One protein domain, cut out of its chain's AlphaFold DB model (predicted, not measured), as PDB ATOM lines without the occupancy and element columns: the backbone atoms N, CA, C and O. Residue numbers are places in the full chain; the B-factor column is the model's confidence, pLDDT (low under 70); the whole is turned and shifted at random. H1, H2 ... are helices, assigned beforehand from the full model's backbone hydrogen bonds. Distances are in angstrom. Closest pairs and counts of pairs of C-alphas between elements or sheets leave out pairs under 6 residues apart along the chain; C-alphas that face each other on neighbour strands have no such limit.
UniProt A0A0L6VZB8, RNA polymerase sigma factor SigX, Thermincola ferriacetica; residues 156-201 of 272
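Overview. This is residues 156 to 201 of the 272 residues of the protein "RNA polymerase sigma factor SigX" of Thermincola ferriacetica (UniProt A0A0L6VZB8). Three short helices stand one after another along an elongated shape, with H2 in the middle, set across the long axis, H1 packed on one side of it, and H3 meeting its other side near Ala 175 and running away from H1 along the long axis. H1 and H3 have no contact with each other, and two short links loop round between the helices. The printed part has 46 residues with three named helices in the order H1, H2, H3 and no named strand; the class is all helix. By its radius of gyration of the C-alphas, 10.3 A, it is compact, and the C-alphas span 32 by 21 by 13 A.

Arrangement. H1, residues 156 to 166, touches H2, residues 174 to 183; their closest C-alphas, those of Leu 161 and Leu 181, are 7.2 A apart. H1 and H2 run opposite ways at a steep tilt of 50 degrees. H2 touches H3, residues 191 to 201, and their closest C-alphas, those of Ala 175 and Ile 193, are 4.6 A apart. H2 and H3 run opposite ways at a steep tilt of 65 degrees. H1 and H3 are apart. In H1, H2 and H3 every O i to N i+4 pair is within hydrogen-bond range.

Along the chain. H1 begins with C-alpha 156 at (-3.134, 37.217, 7.442) and measures 15.3 A from first to last C-alpha. H2 begins with C-alpha 174 at (-13.682, 45.472, -1.321) and measures 14.2 A. H3 measures 15.2 A and ends with C-alpha 201 at (-25.040, 43.600, -15.223).

Size, cuts and confidence. The two C-alphas farthest apart, those of Ala 156 and Leu 201, are 32.2 A apart. The printed part has no cut. The links from H1 to H2 and from H2 to H3 are short, with 7 residues each. The mean pLDDT of the printed part is 91.8, and no printed residue is under 70.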
ATOM      1  N   ALA A 156      -2.826  36.471   8.660       88.12
ATOM      2  CA  ALA A 156      -3.134  37.217   7.442       88.12
ATOM      3  C   ALA A 156      -4.646  37.414   7.231       88.12
ATOM      4  O   ALA A 156      -5.089  38.507   6.884       88.12
ATOM      5  N   ASP A 157      -5.455  36.388   7.501       89.44
ATOM      6  CA  ASP A 157      -6.915  36.476   7.404       89.44
ATOM      7  C   ASP A 157      -7.502  37.380   8.489       89.44
ATOM      8  O   ASP A 157      -8.433  38.139   8.231       89.44
ATOM      9  N   ALA A 158      -6.938  37.332   9.698       89.19
ATOM     10  CA  ALA A 158      -7.338  38.195  10.801       89.19
ATOM     11  C   ALA A 158      -6.964  39.663  10.539       89.19
ATOM     12  O   ALA A 158      -7.707  40.567  10.917       89.19
ATOM     13  N   ALA A 159      -5.816  39.921   9.907       92.44
ATOM     14  CA  ALA A 159      -5.431  41.256   9.458       92.44
ATOM     15  C   ALA A 159      -6.375  41.760   8.356       92.44
ATOM     16  O   ALA A 159      -6.899  42.866   8.461       92.44
ATOM     17  N   LEU A 160      -6.680  40.918   7.363       92.50
ATOM     18  CA  LEU A 160      -7.594  41.254   6.272       92.50
ATOM     19  C   LEU A 160      -9.018  41.541   6.770       92.50
ATOM     20  O   LEU A 160      -9.641  42.512   6.344       92.50
ATOM     21  N   LEU A 161      -9.526  40.723   7.694       92.25
ATOM     22  CA  LEU A 161     -10.837  40.924   8.307       92.25
ATOM     23  C   LEU A 161     -10.886  42.231   9.111       92.25
ATOM     24  O   LEU A 161     -11.883  42.946   9.034       92.25
ATOM     25  N   ARG A 162      -9.815  42.570   9.841       93.69
ATOM     26  CA  ARG A 162      -9.706  43.842  10.572       93.69
ATOM     27  C   ARG A 162      -9.698  45.042   9.633       93.69
ATOM     28  O   ARG A 162     -10.535  45.921   9.802       93.69
ATOM     29  N   ALA A 163      -8.851  45.027   8.606       94.25
ATOM     30  CA  ALA A 163      -8.812  46.085   7.597       94.25
ATOM     31  C   ALA A 163     -10.181  46.265   6.913       94.25
ATOM     32  O   ALA A 163     -10.622  47.386   6.667       94.25
ATOM     33  N   TYR A 164     -10.890  45.161   6.650       95.38
ATOM     34  CA  TYR A 164     -12.235  45.185   6.077       95.38
ATOM     35  C   TYR A 164     -13.265  45.823   7.022       95.38
ATOM     36  O   TYR A 164     -14.038  46.675   6.588       95.38
ATOM     37  N   ILE A 165     -13.270  45.444   8.305       93.50
ATOM     38  CA  ILE A 165     -14.189  45.998   9.316       93.50
ATOM     39  C   ILE A 165     -13.914  47.487   9.555       93.50
ATOM     40  O   ILE A 165     -14.855  48.270   9.656       93.50
ATOM     41  N   ASN A 166     -12.641  47.877   9.595       96.00
ATOM     42  CA  ASN A 166     -12.223  49.261   9.810       96.00
ATOM     43  C   ASN A 166     -12.419  50.153   8.571       96.00
ATOM     44  O   ASN A 166     -12.289  51.369   8.667       96.00
ATOM     45  N   GLY A 167     -12.727  49.572   7.404       94.88
ATOM     46  CA  GLY A 167     -12.874  50.324   6.157       94.88
ATOM     47  C   GLY A 167     -11.550  50.845   5.585       94.88
ATOM     48  O   GLY A 167     -11.558  51.787   4.800       94.88
ATOM     49  N   GLU A 168     -10.424  50.229   5.949       96.19
ATOM     50  CA  GLU A 168      -9.074  50.592   5.483       96.19
ATOM     51  C   GLU A 168      -8.803  50.118   4.043       96.19
ATOM     52  O   GLU A 168      -7.839  50.527   3.398       96.19
ATOM     53  N   ILE A 169      -9.659  49.239   3.519       95.38
ATOM     54  CA  ILE A 169      -9.522  48.660   2.184       95.38
ATOM     55  C   ILE A 169     -10.113  49.617   1.149       95.38
ATOM     56  O   ILE A 169     -11.281  50.003   1.230       95.38
ATOM     57  N   ALA A 170      -9.320  49.956   0.129       95.56
ATOM     58  CA  ALA A 170      -9.780  50.796  -0.970       95.56
ATOM     59  C   ALA A 170     -11.005  50.188  -1.677       95.56
ATOM     60  O   ALA A 170     -11.127  48.969  -1.834       95.56
ATOM     61  N   ARG A 171     -11.920  51.058  -2.128       91.75
ATOM     62  CA  ARG A 171     -13.252  50.664  -2.624       91.75
ATOM     63  C   ARG A 171     -13.209  49.637  -3.756       91.75
ATOM     64  O   ARG A 171     -14.061  48.751  -3.787       91.75
ATOM     65  N   ASP A 172     -12.210  49.719  -4.627       92.19
ATOM     66  CA  ASP A 172     -12.063  48.826  -5.781       92.19
ATOM     67  C   ASP A 172     -11.684  47.390  -5.382       92.19
ATOM     68  O   ASP A 172     -12.007  46.438  -6.091       92.19
ATOM     69  N   HIS A 173     -11.078  47.204  -4.205       95.19
ATOM     70  CA  HIS A 173     -10.661  45.895  -3.698       95.19
ATOM     71  C   HIS A 173     -11.684  45.241  -2.759       95.19
ATOM     72  O   HIS A 173     -11.590  44.040  -2.498       95.19
ATOM     73  N   LEU A 174     -12.695  45.981  -2.285       95.50
ATOM     74  CA  LEU A 174     -13.682  45.472  -1.321       95.50
ATOM     75  C   LEU A 174     -14.418  44.224  -1.817       95.50
ATOM     76  O   LEU A 174     -14.610  43.281  -1.052       95.50
ATOM     77  N   ALA A 175     -14.808  44.188  -3.095       94.56
ATOM     78  CA  ALA A 175     -15.505  43.032  -3.659       94.56
ATOM     79  C   ALA A 175     -14.616  41.777  -3.666       94.56
ATOM     80  O   ALA A 175     -15.080  40.700  -3.298       94.56
ATOM     81  N   GLY A 176     -13.335  41.914  -4.024       93.62
ATOM     82  CA  GLY A 176     -12.381  40.802  -4.005       93.62
ATOM     83  C   GLY A 176     -12.134  40.279  -2.591       93.62
ATOM     84  O   GLY A 176     -12.157  39.072  -2.357       93.62
ATOM     85  N   VAL A 177     -11.989  41.182  -1.620       95.56
ATOM     86  CA  VAL A 177     -11.792  40.812  -0.213       95.56
ATOM     87  C   VAL A 177     -13.019  40.106   0.360       95.56
ATOM     88  O   VAL A 177     -12.880  39.084   1.034       95.56
ATOM     89  N   GLU A 178     -14.227  40.572   0.036       95.94
ATOM     90  CA  GLU A 178     -15.463  39.889   0.423       95.94
ATOM     91  C   GLU A 178     -15.545  38.458  -0.125       95.94
ATOM     92  O   GLU A 178     -16.033  37.572   0.579       95.94
ATOM     93  N   VAL A 179     -15.059  38.205  -1.349       95.44
ATOM     94  CA  VAL A 179     -15.020  36.849  -1.929       95.44
ATOM     95  C   VAL A 179     -14.131  35.945  -1.080       95.44
ATOM     96  O   VAL A 179     -14.569  34.860  -0.690       95.44
ATOM     97  N   VAL A 180     -12.919  36.400  -0.742       94.50
ATOM     98  CA  VAL A 180     -11.969  35.626   0.074       94.50
ATOM     99  C   VAL A 180     -12.536  35.352   1.467       94.50
ATOM    100  O   VAL A 180     -12.571  34.201   1.908       94.50
ATOM    101  N   LEU A 181     -13.038  36.385   2.151       92.88
ATOM    102  CA  LEU A 181     -13.593  36.253   3.500       92.88
ATOM    103  C   LEU A 181     -14.848  35.364   3.524       92.88
ATOM    104  O   LEU A 181     -15.040  34.599   4.471       92.88
ATOM    105  N   ARG A 182     -15.693  35.415   2.484       93.00
ATOM    106  CA  ARG A 182     -16.885  34.560   2.361       93.00
ATOM    107  C   ARG A 182     -16.523  33.111   2.060       93.00
ATOM    108  O   ARG A 182     -17.118  32.219   2.660       93.00
ATOM    109  N   ALA A 183     -15.562  32.864   1.169       89.56
ATOM    110  CA  ALA A 183     -15.098  31.513   0.839       89.56
ATOM    111  C   ALA A 183     -14.528  30.795   2.072       89.56
ATOM    112  O   ALA A 183     -14.747  29.600   2.260       89.56
ATOM    113  N   LYS A 184     -13.859  31.548   2.952       89.06
ATOM    114  CA  LYS A 184     -13.342  31.045   4.231       89.06
ATOM    115  C   LYS A 184     -14.388  30.979   5.349       89.06
ATOM    116  O   LYS A 184     -14.117  30.404   6.399       89.06
ATOM    117  N   GLY A 185     -15.589  31.513   5.122       87.50
ATOM    118  CA  GLY A 185     -16.700  31.481   6.073       87.50
ATOM    119  C   GLY A 185     -16.632  32.534   7.181       87.50
ATOM    120  O   GLY A 185     -17.409  32.449   8.128       87.50
ATOM    121  N   TYR A 186     -15.748  33.531   7.076       87.69
ATOM    122  CA  TYR A 186     -15.609  34.589   8.086       87.69
ATOM    123  C   TYR A 186     -16.738  35.619   8.021       87.69
ATOM    124  O   TYR A 186     -17.130  36.177   9.043       87.69
ATOM    125  N   ILE A 187     -17.287  35.863   6.828       89.88
ATOM    126  CA  ILE A 187     -18.425  36.765   6.635       89.88
ATOM    127  C   ILE A 187     -19.551  36.073   5.873       89.88
ATOM    128  O   ILE A 187     -19.332  35.259   4.976       89.88
ATOM    129  N   ARG A 188     -20.789  36.435   6.217       87.81
ATOM    130  CA  ARG A 188     -21.997  35.914   5.558       87.81
ATOM    131  C   ARG A 188     -22.588  36.881   4.536       87.81
ATOM    132  O   ARG A 188     -23.197  36.445   3.561       87.81
ATOM    133  N   ARG A 189     -22.465  38.186   4.783       88.50
ATOM    134  CA  ARG A 189     -23.015  39.249   3.931       88.50
ATOM    135  C   ARG A 189     -21.911  39.811   3.042       88.50
ATOM    136  O   ARG A 189     -20.811  40.032   3.528       88.50
ATOM    137  N   THR A 190     -22.234  40.050   1.772       94.25
ATOM    138  CA  THR A 190     -21.289  40.563   0.764       94.25
ATOM    139  C   THR A 190     -21.911  41.686  -0.072       94.25
ATOM    140  O   THR A 190     -22.306  41.466  -1.225       94.25
ATOM    141  N   PRO A 191     -22.127  42.870   0.528       93.69
ATOM    142  CA  PRO A 191     -22.741  44.003  -0.158       93.69
ATOM    143  C   PRO A 191     -21.902  44.522  -1.335       93.69
ATOM    144  O   PRO A 191     -22.482  44.918  -2.347       93.69
ATOM    145  N   ASN A 192     -20.569  44.508  -1.248       95.19
ATOM    146  CA  ASN A 192     -19.711  45.045  -2.306       95.19
ATOM    147  C   ASN A 192     -19.645  44.116  -3.524       95.19
ATOM    148  O   ASN A 192     -19.704  44.614  -4.647       95.19
ATOM    149  N   ILE A 193     -19.665  42.789  -3.335       92.88
ATOM    150  CA  ILE A 193     -19.869  41.828  -4.438       92.88
ATOM    151  C   ILE A 193     -21.194  42.115  -5.150       92.88
ATOM    152  O   ILE A 193     -21.246  42.190  -6.375       92.88
ATOM    153  N   ASN A 194     -22.276  42.312  -4.391       90.81
ATOM    154  CA  ASN A 194     -23.594  42.560  -4.975       90.81
ATOM    155  C   ASN A 194     -23.620  43.867  -5.784       90.81
ATOM    156  O   ASN A 194     -24.189  43.902  -6.875       90.81
ATOM    157  N   ARG A 195     -22.971  44.927  -5.285       91.88
ATOM    158  CA  ARG A 195     -22.822  46.200  -6.008       91.88
ATOM    159  C   ARG A 195     -21.994  46.042  -7.285       91.88
ATOM    160  O   ARG A 195     -22.405  46.551  -8.327       91.88
ATOM    161  N   ALA A 196     -20.870  45.327  -7.223       91.00
ATOM    162  CA  ALA A 196     -20.021  45.061  -8.382       91.00
ATOM    163  C   ALA A 196     -20.779  44.273  -9.463       91.00
ATOM    164  O   ALA A 196     -20.802  44.685 -10.623       91.00
ATOM    165  N   ASN A 197     -21.499  43.220  -9.069       87.75
ATOM    166  CA  ASN A 197     -22.335  42.432  -9.976       87.75
ATOM    167  C   ASN A 197     -23.455  43.272 -10.597       87.75
ATOM    168  O   ASN A 197     -23.692  43.181 -11.796       87.75
ATOM    169  N   ALA A 198     -24.116  44.133  -9.817       85.62
ATOM    170  CA  ALA A 198     -25.142  45.032 -10.339       85.62
ATOM    171  C   ALA A 198     -24.573  46.028 -11.365       85.62
ATOM    172  O   ALA A 198     -25.209  46.285 -12.387       85.62
ATOM    173  N   LYS A 199     -23.372  46.572 -11.125       88.69
ATOM    174  CA  LYS A 199     -22.677  47.443 -12.086       88.69
ATOM    175  C   LYS A 199     -22.335  46.679 -13.366       88.69
ATOM    176  O   LYS A 199     -22.642  47.163 -14.448       88.69
ATOM    177  N   HIS A 200     -21.776  45.476 -13.240       83.88
ATOM    178  CA  HIS A 200     -21.426  44.639 -14.384       83.88
ATOM    179  C   HIS A 200     -22.658  44.245 -15.212       83.88
ATOM    180  O   HIS A 200     -22.644  44.380 -16.430       83.88
ATOM    181  N   LEU A 201     -23.763  43.870 -14.558       78.38
ATOM    182  CA  LEU A 201     -25.040  43.600 -15.223       78.38
ATOM    183  C   LEU A 201     -25.560  44.822 -15.985       78.38
ATOM    184  O   LEU A 201     -25.996  44.680 -17.121       78.38
TER     185      LEU A 201